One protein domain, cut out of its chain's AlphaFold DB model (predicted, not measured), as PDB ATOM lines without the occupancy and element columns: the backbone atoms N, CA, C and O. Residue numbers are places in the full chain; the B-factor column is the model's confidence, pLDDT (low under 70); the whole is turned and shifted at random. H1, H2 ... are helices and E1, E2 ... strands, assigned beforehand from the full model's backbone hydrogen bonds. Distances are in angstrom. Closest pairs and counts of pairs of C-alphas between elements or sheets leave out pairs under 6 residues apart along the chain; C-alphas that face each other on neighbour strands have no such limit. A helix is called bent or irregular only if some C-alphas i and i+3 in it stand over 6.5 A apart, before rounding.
ATOM      1  N   ILE A   3     -25.682  39.682  26.716       88.06
ATOM      2  CA  ILE A   3     -24.456  39.490  27.473       88.06
ATOM      3  C   ILE A   3     -23.485  40.628  27.186       88.06
ATOM      4  O   ILE A   3     -23.326  41.097  26.058       88.06
ATOM      5  N   SER A   4     -22.780  41.044  28.226       86.56
ATOM      6  CA  SER A   4     -21.825  42.139  28.185       86.56
ATOM      7  C   SER A   4     -20.506  41.721  28.813       86.56
ATOM      8  O   SER A   4     -20.480  41.126  29.890       86.56
ATOM      9  N   PHE A   5     -19.398  42.136  28.210       84.81
ATOM     10  CA  PHE A   5     -18.078  41.985  28.818       84.81
ATOM     11  C   PHE A   5     -17.812  43.139  29.794       84.81
ATOM     12  O   PHE A   5     -18.081  44.300  29.493       84.81
ATOM     13  N   THR A   6     -17.296  42.871  30.989       84.81
ATOM     14  CA  THR A   6     -17.046  43.920  31.996       84.81
ATOM     15  C   THR A   6     -15.837  44.787  31.668       84.81
ATOM     16  O   THR A   6     -15.739  45.907  32.164       84.81
ATOM     17  N   SER A   7     -14.937  44.296  30.817       78.31
ATOM     18  CA  SER A   7     -13.714  44.978  30.407       78.31
ATOM     19  C   SER A   7     -13.583  44.962  28.889       78.31
ATOM     20  O   SER A   7     -14.080  44.065  28.212       78.31
ATOM     21  N   SER A   8     -12.891  45.962  28.354       68.31
ATOM     22  CA  SER A   8     -12.504  46.019  26.944       68.31
ATOM     23  C   SER A   8     -11.234  45.235  26.626       68.31
ATOM     24  O   SER A   8     -10.954  44.935  25.465       68.31
ATOM     25  N   GLY A   9     -10.437  44.916  27.646       63.56
ATOM     26  CA  GLY A   9      -9.413  43.890  27.555       63.56
ATOM     27  C   GLY A   9     -10.062  42.566  27.918       63.56
ATOM     28  O   GLY A   9     -10.304  42.326  29.095       63.56
ATOM     29  N   LEU A  10     -10.332  41.701  26.936       66.94
ATOM     30  CA  LEU A  10     -10.892  40.356  27.172       66.94
ATOM     31  C   LEU A  10      -9.958  39.434  27.990       66.94
ATOM     32  O   LEU A  10     -10.285  38.287  28.281       66.94
ATOM     33  N   THR A  11      -8.785  39.931  28.378       69.44
ATOM     34  CA  THR A  11      -7.888  39.334  29.364       69.44
ATOM     35  C   THR A  11      -8.291  39.781  30.770       69.44
ATOM     36  O   THR A  11      -8.208  40.973  31.061       69.44
ATOM     37  N   ASN A  12      -8.641  38.845  31.658       80.00
ATOM     38  CA  ASN A  12      -9.072  39.155  33.032       80.00
ATOM     39  C   ASN A  12     -10.379  39.969  33.041       80.00
ATOM     40  O   ASN A  12     -10.457  41.051  33.618       80.00
ATOM     41  N   SER A  13     -11.391  39.458  32.336       85.81
ATOM     42  CA  SER A  13     -12.714  40.075  32.199       85.81
ATOM     43  C   SER A  13     -13.810  39.116  32.652       85.81
ATOM     44  O   SER A  13     -13.603  37.913  32.713       85.81
ATOM     45  N   ALA A  14     -14.989  39.639  32.953       88.75
ATOM     46  CA  ALA A  14     -16.174  38.851  33.238       88.75
ATOM     47  C   ALA A  14     -17.213  39.062  32.135       88.75
ATOM     48  O   ALA A  14     -17.342  40.158  31.591       88.75
ATOM     49  N   VAL A  15     -17.965  38.016  31.829       88.69
ATOM     50  CA  VAL A  15     -19.155  38.061  30.985       88.69
ATOM     51  C   VAL A  15     -20.353  38.028  31.911       88.69
ATOM     52  O   VAL A  15     -20.508  37.096  32.702       88.69
ATOM     53  N   VAL A  16     -21.185  39.057  31.826       91.62
ATOM     54  CA  VAL A  16     -22.377  39.207  32.658       91.62
ATOM     55  C   VAL A  16     -23.619  39.284  31.785       91.62
ATOM     56  O   VAL A  16     -23.550  39.782  30.661       91.62
ATOM     57  N   ASP A  17     -24.753  38.831  32.303       91.12
ATOM     58  CA  ASP A  17     -26.056  39.176  31.739       91.12
ATOM     59  C   ASP A  17     -26.279  40.684  31.924       91.12
ATOM     60  O   ASP A  17     -26.206  41.209  33.036       91.12
ATOM     61  N   SER A  18     -26.521  41.401  30.831       85.94
ATOM     62  CA  SER A  18     -26.658  42.862  30.833       85.94
ATOM     63  C   SER A  18     -27.934  43.346  31.519       85.94
ATOM     64  O   SER A  18     -28.005  44.501  31.937       85.94
ATOM     65  N   THR A  19     -28.940  42.479  31.621       86.69
ATOM     66  CA  THR A  19     -30.252  42.771  32.208       86.69
ATOM     67  C   THR A  19     -30.222  42.582  33.718       86.69
ATOM     68  O   THR A  19     -30.738  43.415  34.457       86.69
ATOM     69  N   THR A  20     -29.622  41.484  34.182       89.12
ATOM     70  CA  THR A  20     -29.614  41.106  35.606       89.12
ATOM     71  C   THR A  20     -28.321  41.487  36.324       89.12
ATOM     72  O   THR A  20     -28.291  41.542  37.551       89.12
ATOM     73  N   GLY A  21     -27.240  41.739  35.581       86.88
ATOM     74  CA  GLY A  21     -25.894  41.912  36.125       86.88
ATOM     75  C   GLY A  21     -25.258  40.609  36.619       86.88
ATOM     76  O   GLY A  21     -24.189  40.650  37.227       86.88
ATOM     77  N   GLN A  22     -25.896  39.458  36.390       91.88
ATOM     78  CA  GLN A  22     -25.417  38.167  36.868       91.88
ATOM     79  C   GLN A  22     -24.142  37.749  36.133       91.88
ATOM     80  O   GLN A  22     -24.086  37.783  34.905       91.88
ATOM     81  N   LEU A  23     -23.132  37.304  36.885       91.50
ATOM     82  CA  LEU A  23     -21.934  36.687  36.322       91.50
ATOM     83  C   LEU A  23     -22.299  35.374  35.625       91.50
ATOM     84  O   LEU A  23     -22.844  34.468  36.253       91.50
ATOM     85  N   LEU A  24     -21.968  35.281  34.340       91.50
ATOM     86  CA  LEU A  24     -22.137  34.074  33.535       91.50
ATOM     87  C   LEU A  24     -20.802  33.346  33.396       91.50
ATOM     88  O   LEU A  24     -20.719  32.151  33.673       91.50
ATOM     89  N   PHE A  25     -19.754  34.085  33.018       91.88
ATOM     90  CA  PHE A  25     -18.420  33.528  32.826       91.88
ATOM     91  C   PHE A  25     -17.320  34.477  33.276       91.88
ATOM     92  O   PHE A  25     -17.473  35.696  33.240       91.88
ATOM     93  N   GLU A  26     -16.170  33.914  33.617       91.38
ATOM     94  CA  GLU A  26     -14.954  34.654  33.921       91.38
ATOM     95  C   GLU A  26     -13.821  34.240  32.980       91.38
ATOM     96  O   GLU A  26     -13.578  33.063  32.715       91.38
ATOM     97  N   LEU A  27     -13.117  35.234  32.459       88.88
ATOM     98  CA  LEU A  27     -12.010  35.100  31.530       88.88
ATOM     99  C   LEU A  27     -10.732  35.418  32.278       88.88
ATOM    100  O   LEU A  27     -10.487  36.575  32.597       88.88
ATOM    101  N   SER A  28      -9.873  34.433  32.494       87.06
ATOM    102  CA  SER A  28      -8.575  34.650  33.127       87.06
ATOM    103  C   SER A  28      -7.452  34.388  32.135       87.06
ATOM    104  O   SER A  28      -7.381  33.319  31.527       87.06
ATOM    105  N   THR A  29      -6.576  35.377  31.953       81.81
ATOM    106  CA  THR A  29      -5.347  35.249  31.161       81.81
ATOM    107  C   THR A  29      -4.165  35.610  32.057       81.81
ATOM    108  O   THR A  29      -3.861  36.799  32.205       81.81
ATOM    109  N   PRO A  30      -3.501  34.627  32.692       73.94
ATOM    110  CA  PRO A  30      -2.313  34.892  33.489       73.94
ATOM    111  C   PRO A  30      -1.232  35.571  32.639       73.94
ATOM    112  O   PRO A  30      -0.858  35.098  31.568       73.94
ATOM    113  N   LEU A  31      -0.725  36.698  33.141       64.00
ATOM    114  CA  LEU A  31       0.294  37.530  32.487       64.00
ATOM    115  C   LEU A  31       1.724  36.967  32.625       64.00
ATOM    116  O   LEU A  31       2.672  37.563  32.123       64.00
ATOM    117  N   LEU A  32       1.889  35.828  33.301       49.84
ATOM    118  CA  LEU A  32       3.182  35.229  33.631       49.84
ATOM    119  C   LEU A  32       3.481  34.038  32.710       49.84
ATOM    120  O   LEU A  32       3.014  32.928  32.951       49.84
ATOM    121  N   GLY A  33       4.278  34.271  31.660       52.19
ATOM    122  CA  GLY A  33       4.878  33.218  30.828       52.19
ATOM    123  C   GLY A  33       4.918  33.511  29.321       52.19
ATOM    124  O   GLY A  33       4.160  34.327  28.804       52.19
ATOM    125  N   LEU A  34       5.797  32.797  28.603       54.16
ATOM    126  CA  LEU A  34       5.912  32.815  27.130       54.16
ATOM    127  C   LEU A  34       4.656  32.268  26.418       54.16
ATOM    128  O   LEU A  34       4.424  32.569  25.248       54.16
ATOM    129  N   HIS A  35       3.827  31.501  27.131       58.34
ATOM    130  CA  HIS A  35       2.608  30.883  26.615       58.34
ATOM    131  C   HIS A  35       1.384  31.512  27.281       58.34
ATOM    132  O   HIS A  35       1.052  31.212  28.427       58.34
ATOM    133  N   ARG A  36       0.716  32.417  26.554       74.38
ATOM    134  CA  ARG A  36      -0.552  33.009  26.994       74.38
ATOM    135  C   ARG A  36      -1.656  31.976  26.816       74.38
ATOM    136  O   ARG A  36      -2.087  31.719  25.693       74.38
ATOM    137  N   ASN A  37      -2.088  31.406  27.931       85.00
ATOM    138  CA  ASN A  37      -3.285  30.587  27.984       85.00
ATOM    139  C   ASN A  37      -4.413  31.453  28.528       85.00
ATOM    140  O   ASN A  37      -4.252  32.084  29.571       85.00
ATOM    141  N   THR A  38      -5.540  31.478  27.836       88.00
ATOM    142  CA  THR A  38      -6.747  32.140  28.316       88.00
ATOM    143  C   THR A  38      -7.739  31.070  28.728       88.00
ATOM    144  O   THR A  38      -8.060  30.176  27.953       88.00
ATOM    145  N   THR A  39      -8.209  31.145  29.966       90.88
ATOM    146  CA  THR A  39      -9.192  30.219  30.530       90.88
ATOM    147  C   THR A  39     -10.544  30.909  30.623       90.88
ATOM    148  O   THR A  39     -10.618  32.046  31.083       90.88
ATOM    149  N   LEU A  40     -11.589  30.216  30.182       91.38
ATOM    150  CA  LEU A  40     -12.985  30.572  30.373       91.38
ATOM    151  C   LEU A  40     -13.545  29.698  31.492       91.38
ATOM    152  O   LEU A  40     -13.452  28.466  31.432       91.38
ATOM    153  N   ARG A  41     -14.113  30.339  32.506       92.62
ATOM    154  CA  ARG A  41     -14.686  29.694  33.682       92.62
ATOM    155  C   ARG A  41     -16.158  30.031  33.813       92.62
ATOM    156  O   ARG A  41     -16.554  31.122  33.421       92.62
ATOM    157  N   ASP A  42     -16.950  29.113  34.347       91.88
ATOM    158  CA  ASP A  42     -18.339  29.394  34.713       91.88
ATOM    159  C   ASP A  42     -18.431  30.194  36.029       91.88
ATOM    160  O   ASP A  42     -17.427  30.474  36.693       91.88
ATOM    161  N   ALA A  43     -19.653  30.551  36.426       89.75
ATOM    162  CA  ALA A  43     -19.933  31.247  37.683       89.75
ATOM    163  C   ALA A  43     -19.548  30.446  38.947       89.75
ATOM    164  O   ALA A  43     -19.443  31.019  40.030       89.75
ATOM    165  N   GLN A  44     -19.338  29.132  38.829       90.69
ATOM    166  CA  GLN A  44     -18.873  28.248  39.900       90.69
ATOM    167  C   GLN A  44     -17.347  28.068  39.883       90.69
ATOM    168  O   GLN A  44     -16.818  27.282  40.668       90.69
ATOM    169  N   ASN A  45     -16.636  28.822  39.037       89.00
ATOM    170  CA  ASN A  45     -15.187  28.777  38.862       89.00
ATOM    171  C   ASN A  45     -14.666  27.460  38.243       89.00
ATOM    172  O   ASN A  45     -13.462  27.178  38.305       89.00
ATOM    173  N   ASN A  46     -15.531  26.665  37.605       90.62
ATOM    174  CA  ASN A  46     -15.116  25.499  36.829       90.62
ATOM    175  C   ASN A  46     -14.576  25.942  35.473       90.62
ATOM    176  O   ASN A  46     -15.123  26.833  34.828       90.62
ATOM    177  N   VAL A  47     -13.511  25.295  35.006       91.00
ATOM    178  CA  VAL A  47     -12.930  25.587  33.693       91.00
ATOM    179  C   VAL A  47     -13.768  24.920  32.606       91.00
ATOM    180  O   VAL A  47     -13.798  23.696  32.509       91.00
ATOM    181  N   ILE A  48     -14.400  25.737  31.770       91.44
ATOM    182  CA  ILE A  48     -15.231  25.281  30.649       91.44
ATOM    183  C   ILE A  48     -14.417  25.220  29.355       91.44
ATOM    184  O   ILE A  48     -14.534  24.278  28.565       91.44
ATOM    185  N   GLY A  49     -13.546  26.214  29.164       91.19
ATOM    186  CA  GLY A  49     -12.735  26.365  27.965       91.19
ATOM    187  C   GLY A  49     -11.328  26.853  28.275       91.19
ATOM    188  O   GLY A  49     -11.112  27.660  29.177       91.19
ATOM    189  N   VAL A  50     -10.352  26.391  27.502       91.69
ATOM    190  CA  VAL A  50      -8.977  26.892  27.544       91.69
ATOM    191  C   VAL A  50      -8.511  27.143  26.125       91.69
ATOM    192  O   VAL A  50      -8.383  26.217  25.336       91.69
ATOM    193  N   TYR A  51      -8.203  28.391  25.816       90.31
ATOM    194  CA  TYR A  51      -7.465  28.760  24.620       90.31
ATOM    195  C   TYR A  51      -5.973  28.753  24.937       90.31
ATOM    196  O   TYR A  51      -5.523  29.422  25.871       90.31
ATOM    197  N   LYS A  52      -5.194  27.998  24.163       89.38
ATOM    198  CA  LYS A  52      -3.738  27.947  24.275       89.38
ATOM    199  C   LYS A  52      -3.109  28.504  23.016       89.38
ATOM    200  O   LYS A  52      -3.346  28.028  21.904       89.38
ATOM    201  N   ARG A  53      -2.242  29.491  23.211       83.94
ATOM    202  CA  ARG A  53      -1.390  29.996  22.144       83.94
ATOM    203  C   ARG A  53      -0.231  29.031  21.909       83.94
ATOM    204  O   ARG A  53       0.666  28.930  22.748       83.94
ATOM    205  N   GLY A  54      -0.224  28.379  20.752       78.31
ATOM    206  CA  GLY A  54       0.929  27.611  20.299       78.31
ATOM    207  C   GLY A  54       1.885  28.443  19.450       78.31
ATOM    208  O   GLY A  54       1.603  29.574  19.052       78.31
ATOM    209  N   THR A  55       3.056  27.868  19.189       71.81
ATOM    210  CA  THR A  55       4.080  28.442  18.305       71.81
ATOM    211  C   THR A  55       3.748  28.229  16.830       71.81
ATOM    212  O   THR A  55       4.031  29.101  16.016       71.81
ATOM    213  N   ILE A  56       3.134  27.088  16.497       75.06
ATOM    214  CA  ILE A  56       2.773  26.704  15.123       75.06
ATOM    215  C   ILE A  56       1.257  26.802  14.906       75.06
ATOM    216  O   ILE A  56       0.801  27.344  13.899       75.06
ATOM    217  N   HIS A  57       0.464  26.300  15.854       82.12
ATOM    218  CA  HIS A  57      -0.995  26.318  15.788       82.12
ATOM    219  C   HIS A  57      -1.576  26.718  17.139       82.12
ATOM    220  O   HIS A  57      -1.048  26.334  18.177       82.12
ATOM    221  N   ASP A  58      -2.669  27.473  17.117       88.38
ATOM    222  CA  ASP A  58      -3.450  27.734  18.319       88.38
ATOM    223  C   ASP A  58      -4.378  26.542  18.608       88.38
ATOM    224  O   ASP A  58      -4.940  25.933  17.689       88.38
ATOM    225  N   GLU A  59      -4.575  26.244  19.888       91.56
ATOM    226  CA  GLU A  59      -5.399  25.130  20.359       91.56
ATOM    227  C   GLU A  59      -6.520  25.631  21.264       91.56
ATOM    228  O   GLU A  59      -6.380  26.627  21.979       91.56
ATOM    229  N   VAL A  60      -7.634  24.909  21.256       92.00
ATOM    230  CA  VAL A  60      -8.732  25.107  22.191       92.00
ATOM    231  C   VAL A  60      -9.067  23.782  22.861       92.00
ATOM    232  O   VAL A  60      -9.245  22.761  22.200       92.00
ATOM    233  N   THR A  61      -9.138  23.796  24.185       92.50
ATOM    234  CA  THR A  61      -9.685  22.707  24.988       92.50
ATOM    235  C   THR A  61     -11.075  23.114  25.448       92.50
ATOM    236  O   THR A  61     -11.207  24.111  26.149       92.50
ATOM    237  N   TYR A  62     -12.102  22.356  25.083       91.50
ATOM    238  CA  TYR A  62     -13.490  22.592  25.470       91.50
ATOM    239  C   TYR A  62     -14.116  21.279  25.937       91.50
ATOM    240  O   TYR A  62     -13.981  20.258  25.261       91.50
ATOM    241  N   GLN A  63     -14.742  21.283  27.118       86.31
ATOM    242  CA  GLN A  63     -15.356  20.087  27.720       86.31
ATOM    243  C   GLN A  63     -14.422  18.854  27.737       86.31
ATOM    244  O   GLN A  63     -14.814  17.729  27.430       86.31
ATOM    245  N   GLY A  64     -13.137  19.072  28.042       86.44
ATOM    246  CA  GLY A  64     -12.115  18.018  28.096       86.44
ATOM    247  C   GLY A  64     -11.579  17.540  26.739       86.44
ATOM    248  O   GLY A  64     -10.674  16.709  26.708       86.44
ATOM    249  N   ARG A  65     -12.079  18.070  25.617       90.00
ATOM    250  CA  ARG A  65     -11.570  17.777  24.270       90.00
ATOM    251  C   ARG A  65     -10.675  18.905  23.783       90.00
ATOM    252  O   ARG A  65     -11.100  20.054  23.776       90.00
ATOM    253  N   THR A  66      -9.466  18.573  23.345       91.69
ATOM    254  CA  THR A  66      -8.546  19.531  22.718       91.69
ATOM    255  C   THR A  66      -8.601  19.386  21.206       91.69
ATOM    256  O   THR A  66      -8.497  18.275  20.695       91.69
ATOM    257  N   MET A  67      -8.745  20.504  20.504       91.50
ATOM    258  CA  MET A  67      -8.726  20.572  19.045       91.50
ATOM    259  C   MET A  67      -8.019  21.838  18.569       91.50
ATOM    260  O   MET A  67      -7.779  22.770  19.344       91.50
ATOM    261  N   ARG A  68      -7.670  21.886  17.283       89.25
ATOM    262  CA  ARG A  68      -7.071  23.094  16.706       89.25
ATOM    263  C   ARG A  68      -8.121  24.189  16.616       89.25
ATOM    264  O   ARG A  68      -9.279  23.931  16.299       89.25
ATOM    265  N   VAL A  69      -7.710  25.442  16.780       85.75
ATOM    266  CA  VAL A  69      -8.628  26.573  16.566       85.75
ATOM    267  C   VAL A  69      -9.189  26.590  15.143       85.75
ATOM    268  O   VAL A  69     -10.323  27.001  14.956       85.75
ATOM    269  N   SER A  70      -8.442  26.104  14.148       82.25
ATOM    270  CA  SER A  70      -8.929  25.948  12.768       82.25
ATOM    271  C   SER A  70      -9.984  24.852  12.588       82.25
ATOM    272  O   SER A  70     -10.676  24.836  11.575       82.25
ATOM    273  N   GLU A  71     -10.050  23.899  13.518       83.69
ATOM    274  CA  GLU A  71     -11.071  22.846  13.546       83.69
ATOM    275  C   GLU A  71     -12.303  23.317  14.328       83.69
ATOM    276  O   GLU A  71     -13.423  23.024  13.930       83.69
ATOM    277  N   TRP A  72     -12.092  24.091  15.400       83.75
ATOM    278  CA  TRP A  72     -13.153  24.712  16.197       83.75
ATOM    279  C   TRP A  72     -13.875  25.834  15.441       83.75
ATOM    280  O   TRP A  72     -15.094  25.824  15.300       83.75
ATOM    281  N   LEU A  73     -13.116  26.803  14.924       79.00
ATOM    282  CA  LEU A  73     -13.598  27.847  14.027       79.00
ATOM    283  C   LEU A  73     -13.369  27.351  12.604       79.00
ATOM    284  O   LEU A  73     -12.291  27.559  12.036       79.00
ATOM    285  N   LEU A  74     -14.356  26.651  12.043       63.16
ATOM    286  CA  LEU A  74     -14.298  26.224  10.648       63.16
ATOM    287  C   LEU A  74     -13.910  27.417   9.768       63.16
ATOM    288  O   LEU A  74     -14.445  28.508   9.914       63.16
ATOM    289  N   LYS A  75     -13.012  27.205   8.804       51.22
ATOM    290  CA  LYS A  75     -12.531  28.260   7.888       51.22
ATOM    291  C   LYS A  75     -13.659  28.957   7.098       51.22
ATOM    292  O   LYS A  75     -13.441  30.024   6.537       51.22
ATOM    293  N   ASN A  76     -14.846  28.347   7.084       45.91
ATOM    294  CA  ASN A  76     -16.051  28.811   6.407       45.91
ATOM    295  C   ASN A  76     -17.122  29.324   7.389       45.91
ATOM    296  O   ASN A  76     -18.219  29.643   6.937       45.91
ATOM    297  N   SER A  77     -16.871  29.360   8.707       48.44
ATOM    298  CA  SER A  77     -17.801  30.005   9.633       48.44
ATOM    299  C   SER A  77     -17.755  31.503   9.355       48.44
ATOM    300  O   SER A  77     -16.741  32.180   9.531       48.44
ATOM    301  N   VAL A  78     -18.850  31.985   8.779       47.22
ATOM    302  CA  VAL A  78     -18.977  33.324   8.220       47.22
ATOM    303  C   VAL A  78     -19.090  34.322   9.369       47.22
ATOM    304  O   VAL A  78     -20.162  34.825   9.676       47.22
ATOM    305  N   PHE A  79     -17.968  34.650  10.004       48.41
ATOM    306  CA  PHE A  79     -17.827  35.941  10.664       48.41
ATOM    307  C   PHE A  79     -17.711  36.982   9.543       48.41
ATOM    308  O   PHE A  79     -16.612  37.405   9.182       48.41
ATOM    309  N   SER A  80     -18.839  37.310   8.900       39.50
ATOM    310  CA  SER A  80     -18.889  38.338   7.855       39.50
ATOM    311  C   SER A  80     -18.653  39.693   8.507       39.50
ATOM    312  O   SER A  80     -19.580  40.362   8.954       39.50
ATOM    313  N   SER A  81     -17.388  40.089   8.603       42.44
ATOM    314  CA  SER A  81     -17.024  41.453   8.963       42.44
ATOM    315  C   SER A  81     -17.235  42.327   7.732       42.44
ATOM    316  O   SER A  81     -16.310  42.547   6.955       42.44
ATOM    317  N   SER A  82     -18.465  42.789   7.520       38.12
ATOM    318  CA  SER A  82     -18.698  43.895   6.593       38.12
ATOM    319  C   SER A  82     -18.306  45.183   7.311       38.12
ATOM    320  O   SER A  82     -18.942  45.574   8.287       38.12
ATOM    321  N   ASP A  83     -17.206  45.797   6.874       39.47
ATOM    322  CA  ASP A  83     -16.855  47.163   7.254       39.47
ATOM    323  C   ASP A  83     -18.058  48.080   6.974       39.47
ATOM    324  O   ASP A  83     -18.637  48.006   5.892       39.47
ATOM    325  N   ILE A  84     -18.384  48.948   7.943       38.66
ATOM    326  CA  ILE A  84     -19.613  49.760   8.130       38.66
ATOM    327  C   ILE A  84     -20.555  49.108   9.166       38.66
ATOM    328  O   ILE A  84     -21.383  48.271   8.838       38.66
ATOM    329  N   ASP A  85     -20.415  49.513  10.439       44.94
ATOM    330  CA  ASP A  85     -21.258  49.082  11.578       44.94
ATOM    331  C   ASP A  85     -21.393  47.549  11.729       44.94
ATOM    332  O   ASP A  85     -22.492  47.010  11.826       44.94
ATOM    333  N   ALA A  86     -20.253  46.846  11.753       52.78
ATOM    334  CA  ALA A  86     -20.156  45.384  11.693       52.78
ATOM    335  C   ALA A  86     -20.862  44.658  12.858       52.78
ATOM    336  O   ALA A  86     -20.272  44.335  13.891       52.78
ATOM    337  N   GLU A  87     -22.141  44.381  12.653       62.09
ATOM    338  CA  GLU A  87     -22.923  43.395  13.374       62.09
ATOM    339  C   GLU A  87     -22.379  41.999  13.036       62.09
ATOM    340  O   GLU A  87     -22.378  41.594  11.873       62.09
ATOM    341  N   VAL A  88     -21.869  41.265  14.030       69.88
ATOM    342  CA  VAL A  88     -21.369  39.906  13.789       69.88
ATOM    343  C   VAL A  88     -22.342  38.874  14.257       69.88
ATOM    344  O   VAL A  88     -22.566  38.680  15.447       69.88
ATOM    345  N   GLN A  89     -22.823  38.139  13.277       75.62
ATOM    346  CA  GLN A  89     -23.769  37.074  13.459       75.62
ATOM    347  C   GLN A  89     -23.021  35.746  13.489       75.62
ATOM    348  O   GLN A  89     -22.206  35.437  12.620       75.62
ATOM    349  N   LEU A  90     -23.299  34.964  14.520       76.12
ATOM    350  CA  LEU A  90     -22.934  33.566  14.593       76.12
ATOM    351  C   LEU A  90     -24.172  32.759  14.210       76.12
ATOM    352  O   LEU A  90     -25.229  32.923  14.821       76.12
ATOM    353  N   VAL A  91     -24.024  31.896  13.211       77.00
ATOM    354  CA  VAL A  91     -25.084  31.016  12.712       77.00
ATOM    355  C   VAL A  91     -24.714  29.555  12.948       77.00
ATOM    356  O   VAL A  91     -23.542  29.180  12.852       77.00
ATOM    357  N   ASP A  92     -25.706  28.733  13.264       72.62
ATOM    358  CA  ASP A  92     -25.576  27.282  13.305       72.62
ATOM    359  C   ASP A  92     -25.282  26.761  11.888       72.62
ATOM    360  O   ASP A  92     -25.944  27.130  10.919       72.62
ATOM    361  N   CYS A  93     -24.261  25.919  11.736       66.94
ATOM    362  CA  CYS A  93     -23.825  25.446  10.422       66.94
ATOM    363  C   CYS A  93     -24.706  24.337   9.829       66.94
ATOM    364  O   CYS A  93     -24.647  24.102   8.623       66.94
ATOM    365  N   GLN A  94     -25.489  23.642  10.655       69.19
ATOM    366  CA  GLN A  94     -26.393  22.577  10.230       69.19
ATOM    367  C   GLN A  94     -27.749  23.143   9.818       69.19
ATOM    368  O   GLN A  94     -28.323  22.692   8.828       69.19
ATOM    369  N   THR A  95     -28.255  24.126  10.566       76.88
ATOM    370  CA  THR A  95     -29.596  24.693  10.347       76.88
ATOM    371  C   THR A  95     -29.573  26.048   9.644       76.88
ATOM    372  O   THR A  95     -30.577  26.446   9.056       76.88
ATOM    373  N   GLY A  96     -28.444  26.760   9.677       74.25
ATOM    374  CA  GLY A  96     -28.332  28.139   9.197       74.25
ATOM    375  C   GLY A  96     -28.981  29.170  10.125       74.25
ATOM    376  O   GLY A  96     -29.046  30.345   9.770       74.25
ATOM    377  N   GLU A  97     -29.482  28.760  11.293       79.44
ATOM    378  CA  GLU A  97     -30.166  29.662  12.218       79.44
ATOM    379  C   GLU A  97     -29.184  30.567  12.963       79.44
ATOM    380  O   GLU A  97     -28.112  30.141  13.388       79.44
ATOM    381  N   LEU A  98     -29.572  31.823  13.178       81.06
ATOM    382  CA  LEU A  98     -28.832  32.748  14.030       81.06
ATOM    383  C   LEU A  98     -28.809  32.224  15.471       81.06
ATOM    384  O   LEU A  98     -29.864  32.029  16.064       81.06
ATOM    385  N   VAL A  99     -27.620  32.055  16.051       84.31
ATOM    386  CA  VAL A  99     -27.436  31.639  17.453       84.31
ATOM    387  C   VAL A  99     -26.995  32.796  18.346       84.31
ATOM    388  O   VAL A  99     -27.406  32.875  19.506       84.31
ATOM    389  N   ALA A 100     -26.205  33.727  17.815       83.19
ATOM    390  CA  ALA A 100     -25.786  34.918  18.542       83.19
ATOM    391  C   ALA A 100     -25.466  36.072  17.606       83.19
ATOM    392  O   ALA A 100     -25.058  35.871  16.467       83.19
ATOM    393  N   ASN A 101     -25.610  37.281  18.121       83.19
ATOM    394  CA  ASN A 101     -25.338  38.501  17.400       83.19
ATOM    395  C   ASN A 101     -24.515  39.451  18.269       83.19
ATOM    396  O   ASN A 101     -24.938  39.813  19.359       83.19
ATOM    397  N   ALA A 102     -23.323  39.830  17.830       76.06
ATOM    398  CA  ALA A 102     -22.455  40.754  18.534       76.06
ATOM    399  C   ALA A 102     -22.609  42.170  17.979       76.06
ATOM    400  O   ALA A 102     -22.348  42.436  16.804       76.06
ATOM    401  N   HIS A 103     -22.948  43.097  18.869       73.00
ATOM    402  CA  HIS A 103     -23.128  44.505  18.555       73.00
ATOM    403  C   HIS A 103     -21.885  45.283  18.981       73.00
ATOM    404  O   HIS A 103     -21.727  45.668  20.144       73.00
ATOM    405  N   SER A 104     -20.985  45.544  18.032       61.47
ATOM    406  CA  SER A 104     -19.869  46.459  18.252       61.47
ATOM    407  C   SER A 104     -19.531  47.242  16.988       61.47
ATOM    408  O   SER A 104     -19.385  46.672  15.918       61.47
ATOM    409  N   LYS A 105     -19.297  48.556  17.128       52.28
ATOM    410  CA  LYS A 105     -18.875  49.443  16.018       52.28
ATOM    411  C   LYS A 105     -17.551  49.020  15.366       52.28
ATOM    412  O   LYS A 105     -17.216  49.470  14.279       52.28
ATOM    413  N   LYS A 106     -16.794  48.186  16.074       55.44
ATOM    414  CA  LYS A 106     -15.659  47.387  15.623       55.44
ATOM    415  C   LYS A 106     -15.638  46.207  16.571       55.44
ATOM    416  O   LYS A 106     -15.402  46.426  17.760       55.44
ATOM    417  N   LEU A 107     -15.885  45.001  16.079       49.88
ATOM    418  CA  LEU A 107     -15.856  43.752  16.849       49.88
ATOM    419  C   LEU A 107     -14.774  43.663  17.932       49.88
ATOM    420  O   LEU A 107     -14.994  43.021  18.944       49.88
ATOM    421  N   PHE A 108     -13.644  44.327  17.698       55.91
ATOM    422  CA  PHE A 108     -12.424  44.213  18.478       55.91
ATOM    423  C   PHE A 108     -11.849  45.603  18.854       55.91
ATOM    424  O   PHE A 108     -10.639  45.818  18.918       55.91
ATOM    425  N   SER A 109     -12.721  46.612  19.027       54.44
ATOM    426  CA  SER A 109     -12.348  47.926  19.584       54.44
ATOM    427  C   SER A 109     -12.069  47.820  21.085       54.44
ATOM    428  O   SER A 109     -12.626  46.982  21.778       54.44
ATOM    429  N   THR A 110     -11.294  48.760  21.636       56.44
ATOM    430  CA  THR A 110     -11.169  49.007  23.089       56.44
ATOM    431  C   THR A 110     -12.491  49.372  23.784       56.44
ATOM    432  O   THR A 110     -12.489  49.785  24.944       56.44
ATOM    433  N   LYS A 111     -13.630  49.243  23.102       62.53
ATOM    434  CA  LYS A 111     -14.963  49.449  23.639       62.53
ATOM    435  C   LYS A 111     -15.546  48.119  24.111       62.53
ATOM    436  O   LYS A 111     -15.311  47.072  23.525       62.53
ATOM    437  N   LYS A 112     -16.333  48.188  25.181       69.56
ATOM    438  CA  LYS A 112     -17.100  47.070  25.733       69.56
ATOM    439  C   LYS A 112     -17.927  46.374  24.642       69.56
ATOM    440  O   LYS A 112     -18.708  47.037  23.961       69.56
ATOM    441  N   MET A 113     -17.749  45.061  24.513       75.12
ATOM    442  CA  MET A 113     -18.498  44.213  23.588       75.12
ATOM    443  C   MET A 113     -19.826  43.787  24.227       75.12
ATOM    444  O   MET A 113     -19.865  43.440  25.412       75.12
ATOM    445  N   ASN A 114     -20.901  43.820  23.438       81.25
ATOM    446  CA  ASN A 114     -22.212  43.293  23.813       81.25
ATOM    447  C   ASN A 114     -22.660  42.276  22.771       81.25
ATOM    448  O   ASN A 114     -22.330  42.412  21.590       81.25
ATOM    449  N   MET A 115     -23.405  41.272  23.207       85.25
ATOM    450  CA  MET A 115     -23.899  40.224  22.337       85.25
ATOM    451  C   MET A 115     -25.298  39.799  22.758       85.25
ATOM    452  O   MET A 115     -25.557  39.542  23.928       85.25
ATOM    453  N   ASP A 116     -26.185  39.689  21.788       86.50
ATOM    454  CA  ASP A 116     -27.525  39.165  21.946       86.50
ATOM    455  C   ASP A 116     -27.550  37.703  21.497       86.50
ATOM    456  O   ASP A 116     -27.357  37.373  20.328       86.50
ATOM    457  N   VAL A 117     -27.764  36.805  22.454       85.81
ATOM    458  CA  VAL A 117     -27.849  35.357  22.224       85.81
ATOM    459  C   VAL A 117     -29.316  34.951  22.193       85.81
ATOM    460  O   VAL A 117     -30.065  35.237  23.138       85.81
ATOM    461  N   VAL A 118     -29.756  34.300  21.117       88.62
ATOM    462  CA  VAL A 118     -31.146  33.828  21.006       88.62
ATOM    463  C   VAL A 118     -31.366  32.584  21.870       88.62
ATOM    464  O   VAL A 118     -30.408  31.944  22.297       88.62
ATOM    465  N   GLN A 119     -32.623  32.205  22.127       85.44
ATOM    466  CA  GLN A 119     -32.928  31.052  22.989       85.44
ATOM    467  C   GLN A 119     -32.261  29.751  22.517       85.44
ATOM    468  O   GLN A 119     -31.720  29.021  23.343       85.44
ATOM    469  N   ASN A 120     -32.210  29.518  21.202       82.81
ATOM    470  CA  ASN A 120     -31.570  28.336  20.614       82.81
ATOM    471  C   ASN A 120     -30.045  28.308  20.832       82.81
ATOM    472  O   ASN A 120     -29.452  27.236  20.846       82.81
ATOM    473  N   GLY A 121     -29.410  29.466  21.046       81.31
ATOM    474  CA  GLY A 121     -27.978  29.577  21.333       81.31
ATOM    475  C   GLY A 121     -27.622  29.420  22.814       81.31
ATOM    476  O   GLY A 121     -26.457  29.201  23.137       81.31
ATOM    477  N   LEU A 122     -28.597  29.498  23.732       86.12
ATOM    478  CA  LEU A 122     -28.342  29.406  25.177       86.12
ATOM    479  C   LEU A 122     -27.691  28.082  25.620       86.12
ATOM    480  O   LEU A 122     -26.788  28.146  26.453       86.12
ATOM    481  N   PRO A 123     -28.066  26.900  25.083       88.38
ATOM    482  CA  PRO A 123     -27.438  25.634  25.470       88.38
ATOM    483  C   PRO A 123     -25.951  25.527  25.113       88.38
ATOM    484  O   PRO A 123     -25.259  24.682  25.670       88.38
ATOM    485  N   ILE A 124     -25.472  26.356  24.180       86.69
ATOM    486  CA  ILE A 124     -24.081  26.390  23.704       86.69
ATOM    487  C   ILE A 124     -23.419  27.746  23.978       86.69
ATOM    488  O   ILE A 124     -22.440  28.115  23.331       86.69
ATOM    489  N   LEU A 125     -23.978  28.525  24.908       89.12
ATOM    490  CA  LEU A 125     -23.541  29.887  25.203       89.12
ATOM    491  C   LEU A 125     -22.046  29.967  25.539       89.12
ATOM    492  O   LEU A 125     -21.359  30.893  25.117       89.12
ATOM    493  N   ASP A 126     -21.542  28.992  26.282       88.69
ATOM    494  CA  ASP A 126     -20.132  28.846  26.619       88.69
ATOM    495  C   ASP A 126     -19.247  28.679  25.375       88.69
ATOM    496  O   ASP A 126     -18.236  29.373  25.241       88.69
ATOM    497  N   ALA A 127     -19.646  27.826  24.429       87.50
ATOM    498  CA  ALA A 127     -18.959  27.661  23.151       87.50
ATOM    499  C   ALA A 127     -19.004  28.939  22.297       87.50
ATOM    500  O   ALA A 127     -18.008  29.294  21.656       87.50
ATOM    501  N   ILE A 128     -20.130  29.658  22.310       87.06
ATOM    502  CA  ILE A 128     -20.285  30.947  21.622       87.06
ATOM    503  C   ILE A 128     -19.295  31.963  22.204       87.06
ATOM    504  O   ILE A 128     -18.463  32.505  21.475       87.06
ATOM    505  N   VAL A 129     -19.321  32.173  23.523       87.44
ATOM    506  CA  VAL A 129     -18.428  33.110  24.225       87.44
ATOM    507  C   VAL A 129     -16.960  32.759  23.979       87.44
ATOM    508  O   VAL A 129     -16.160  33.641  23.659       87.44
ATOM    509  N   LEU A 130     -16.604  31.474  24.065       87.44
ATOM    510  CA  LEU A 130     -15.249  30.993  23.802       87.44
ATOM    511  C   LEU A 130     -14.803  31.285  22.363       87.44
ATOM    512  O   LEU A 130     -13.664  31.691  22.140       87.44
ATOM    513  N   SER A 131     -15.694  31.127  21.385       85.81
ATOM    514  CA  SER A 131     -15.393  31.400  19.976       85.81
ATOM    515  C   SER A 131     -15.080  32.876  19.735       85.81
ATOM    516  O   SER A 131     -14.052  33.200  19.140       85.81
ATOM    517  N   PHE A 132     -15.918  33.777  20.253       81.56
ATOM    518  CA  PHE A 132     -15.700  35.219  20.123       81.56
ATOM    519  C   PHE A 132     -14.417  35.680  20.820       81.56
ATOM    520  O   PHE A 132     -13.657  36.468  20.256       81.56
ATOM    521  N   LEU A 133     -14.131  35.129  22.001       82.81
ATOM    522  CA  LEU A 133     -12.875  35.361  22.705       82.81
ATOM    523  C   LEU A 133     -11.659  34.998  21.842       82.81
ATOM    524  O   LEU A 133     -10.715  35.780  21.734       82.81
ATOM    525  N   ILE A 134     -11.671  33.811  21.231       83.38
ATOM    526  CA  ILE A 134     -10.570  33.340  20.386       83.38
ATOM    527  C   ILE A 134     -10.388  34.264  19.176       83.38
ATOM    528  O   ILE A 134      -9.252  34.614  18.845       83.38
ATOM    529  N   CYS A 135     -11.482  34.688  18.539       80.06
ATOM    530  CA  CYS A 135     -11.440  35.629  17.420       80.06
ATOM    531  C   CYS A 135     -10.783  36.962  17.810       80.06
ATOM    532  O   CYS A 135      -9.852  37.401  17.133       80.06
ATOM    533  N   GLU A 136     -11.186  37.569  18.930       77.50
ATOM    534  CA  GLU A 136     -10.585  38.819  19.420       77.50
ATOM    535  C   GLU A 136      -9.088  38.657  19.700       77.50
ATOM    536  O   GLU A 136      -8.273  39.478  19.268       77.50
ATOM    537  N   LEU A 137      -8.703  37.596  20.414       78.50
ATOM    538  CA  LEU A 137      -7.304  37.362  20.773       78.50
ATOM    539  C   LEU A 137      -6.416  37.184  19.535       78.50
ATOM    540  O   LEU A 137      -5.257  37.611  19.540       78.50
ATOM    541  N   ARG A 138      -6.947  36.579  18.467       77.81
ATOM    542  CA  ARG A 138      -6.242  36.439  17.187       77.81
ATOM    543  C   ARG A 138      -6.119  37.765  16.449       77.81
ATOM    544  O   ARG A 138      -5.026  38.089  15.996       77.81
ATOM    545  N   LEU A 139      -7.180  38.562  16.388       74.88
ATOM    546  CA  LEU A 139      -7.140  39.841  15.678       74.88
ATOM    547  C   LEU A 139      -6.244  40.870  16.360       74.88
ATOM    548  O   LEU A 139      -5.486  41.561  15.686       74.88
ATOM    549  N   ARG A 140      -6.222  40.911  17.695       73.00
ATOM    550  CA  ARG A 140      -5.246  41.738  18.425       73.00
ATOM    551  C   ARG A 140      -3.812  41.334  18.117       73.00
ATOM    552  O   ARG A 140      -2.967  42.201  17.944       73.00
ATOM    553  N   ARG A 141      -3.541  40.032  17.992       75.56
ATOM    554  CA  ARG A 141      -2.218  39.534  17.588       75.56
ATOM    555  C   ARG A 141      -1.843  40.018  16.187       75.56
ATOM    556  O   ARG A 141      -0.704  40.426  15.987       75.56
ATOM    557  N   GLU A 142      -2.770  39.955  15.236       75.75
ATOM    558  CA  GLU A 142      -2.548  40.435  13.866       75.75
ATOM    559  C   GLU A 142      -2.293  41.950  13.842       75.75
ATOM    560  O   GLU A 142      -1.342  42.400  13.204       75.75
ATOM    561  N   GLN A 143      -3.057  42.721  14.619       73.06
ATOM    562  CA  GLN A 143      -2.866  44.164  14.778       73.06
ATOM    563  C   GLN A 143      -1.517  44.504  15.434       73.06
ATOM    564  O   GLN A 143      -0.800  45.370  14.940       73.06
ATOM    565  N   ASP A 144      -1.146  43.818  16.518       76.44
ATOM    566  CA  ASP A 144       0.130  44.013  17.218       76.44
ATOM    567  C   ASP A 144       1.320  43.686  16.302       76.44
ATOM    568  O   ASP A 144       2.310  44.418  16.282       76.44
ATOM    569  N   ALA A 145       1.215  42.619  15.501       78.12
ATOM    570  CA  ALA A 145       2.234  42.249  14.522       78.12
ATOM    571  C   ALA A 145       2.351  43.284  13.391       78.12
ATOM    572  O   ALA A 145       3.464  43.667  13.028       78.12
ATOM    573  N   ALA A 146       1.222  43.776  12.870       76.50
ATOM    574  CA  ALA A 146       1.199  44.831  11.858       76.50
ATOM    575  C   ALA A 146       1.798  46.145  12.388       76.50
ATOM    576  O   ALA A 146       2.612  46.773  11.712       76.50
ATOM    577  N   ASN A 147       1.460  46.528  13.622       75.12
ATOM    578  CA  ASN A 147       2.006  47.716  14.278       75.12
ATOM    579  C   ASN A 147       3.521  47.591  14.516       75.12
ATOM    580  O   ASN A 147       4.259  48.545  14.278       75.12
ATOM    581  N   ALA A 148       4.002  46.417  14.944       76.31
ATOM    582  CA  ALA A 148       5.432  46.157  15.119       76.31
ATOM    583  C   ALA A 148       6.200  46.215  13.786       76.31
ATOM    584  O   ALA A 148       7.288  46.790  13.729       76.31
ATOM    585  N   ALA A 149       5.626  45.675  12.707       75.44
ATOM    586  CA  ALA A 149       6.209  45.753  11.369       75.44
ATOM    587  C   ALA A 149       6.269  47.199  10.844       75.44
ATOM    588  O   ALA A 149       7.286  47.607  10.288       75.44
ATOM    589  N   ALA A 150       5.216  47.992  11.069       73.56
ATOM    590  CA  ALA A 150       5.180  49.400  10.682       73.56
ATOM    591  C   ALA A 150       6.222  50.243  11.439       73.56
ATOM    592  O   ALA A 150       6.887  51.076  10.831       73.56
ATOM    593  N   ALA A 151       6.418  49.992  12.739       71.19
ATOM    594  CA  ALA A 151       7.427  50.682  13.546       71.19
ATOM    595  C   ALA A 151       8.872  50.338  13.132       71.19
ATOM    596  O   ALA A 151       9.763  51.178  13.252       71.19
ATOM    597  N   GLY A 152       9.108  49.122  12.627       59.81
ATOM    598  CA  GLY A 152      10.414  48.694  12.116       59.81
ATOM    599  C   GLY A 152      10.764  49.233  10.723       59.81
ATOM    600  O   GLY A 152      11.940  49.286  10.385       59.81
ATOM    601  N   ALA A 153       9.778  49.650   9.922       58.22
ATOM    602  CA  ALA A 153       9.991  50.188   8.571       58.22
ATOM    603  C   ALA A 153      10.343  51.691   8.544       58.22
ATOM    604  O   ALA A 153      10.709  52.220   7.498       58.22
ATOM    605  N   SER A 154      10.222  52.376   9.682       53.03
ATOM    606  CA  SER A 154      10.554  53.797   9.860       53.03
ATOM    607  C   SER A 154      11.939  54.049  10.484       53.03
ATOM    608  O   SER A 154      12.208  55.178  10.892       53.03
TER     609      SER A 154
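AT A GLANCE: This is residues 3 to 154 of the 155 residues of an uncharacterized protein of Trametes pubescens (UniProt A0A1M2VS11). One long antiparallel sheet of ten strands is curled like part of an open barrel round the first part of a long kinked helix, H2, whose far end, residues 141 to 152, sticks out as an arm. The open side lies between the edge strands E7 and E8, which are joined along the chain by the short helix H1 and a long loop, residues 73 to 86. The printed part has 152 residues, with E1 to E7, H1, E8 to E10 and H2 in that order along the chain; the class is mixed, helices and strands. The sheet runs E7, E6, E5, E4, E3, E2, E1, E10, E9, E8. The whole is compact, with a radius of gyration of the C-alphas of 15.5 A and spans of 50 by 36 by 31 A, the arm included.

HOW THE PARTS SIT: The strands E1, residues 3 to 5, E2, residues 13 to 17, E3, residues 23 to 28, E4, residues 37 to 42, E5, residues 47 to 52, E6, residues 59 to 62, and E7, residues 65 to 68, form a meander, each strand the antiparallel neighbour of the one before. Across these pairs, atoms within hydrogen-bond range include N 4 and O 16 at 2.8 A, N 15 and O 25 at 2.8 A, N 26 and O 41 at 2.8 A, N 40 and O 49 at 2.8 A, N 50 and O 61 at 2.8 A, and N 60 and O 67 at 2.9 A. H1, residues 69 to 72, is on the sheet at a height of 8.2 A, over none of its strands, but only just: two of its C-alphas fall on E7 and two on E6. The closest C-alphas of H1 and E6 are those of Val 69 and Glu 59, 5.2 A apart. A second meander holds E8, residues 87 to 91, E9, residues 98 to 103, and E10, residues 114 to 117, with N 90 and O 100 at 2.8 A and N 101 and O 116 at 2.8 A. E10 is the antiparallel neighbour of E1, at 151 degrees between their directions, with N 3 and O 115 at 2.8 A. E7 and E8 are apart. H2, residues 119 to 152, is on one face of the sheet, two layers in all, and the sheet curls round its residues 119 to 137. Its closest C-alphas to E9 are those of Gly 121 and Val 99, 4.4 A apart, and to E5 those of Leu 130 and Gly 49, 6.7 A apart. H1 and H2 are near each other. In H2, 26 of 30 O i to N i+4 pairs are within hydrogen-bond range; H1 is too short for such a pair.

IN THESE COORDINATES: E1 begins at C-alpha 3, (-24.456, 39.490, 27.473), and is 7.0 A long. E2 measures 13.4 A, E3 13.9 A, E4 16.5 A, E5 13.4 A, E6 9.9 A and E7 10.3 A. H1 is 4.9 A long; E8 measures 12.6 A, E9 13.8 A and E10 9.9 A. H2 runs 48.0 A, from C-alpha 119 at (-32.928, 31.052, 22.989) to C-alpha 152 at (10.414, 48.694, 12.116). It is irregular, with C-alphas 123 and 126 8.1 A apart, and has a kink of 73 degrees near residue 126.

THE WHOLE: The two C-alphas farthest apart are those of Gln 119 and Ser 154, at 50.8 A. Residues 141 to 154, of which 141 to 152 belong to H2, stand free; the body without them spans 36 by 34 by 28 A. The printed part has no cut, and its one long link is that from H1 to E8, 14 residues. The mean pLDDT of the printed part is 76.9, and 38 residues are under 70: residues 8 to 11, 31 to 35, 74 to 88, 93 to 94, 104 to 112 and 152 to 154.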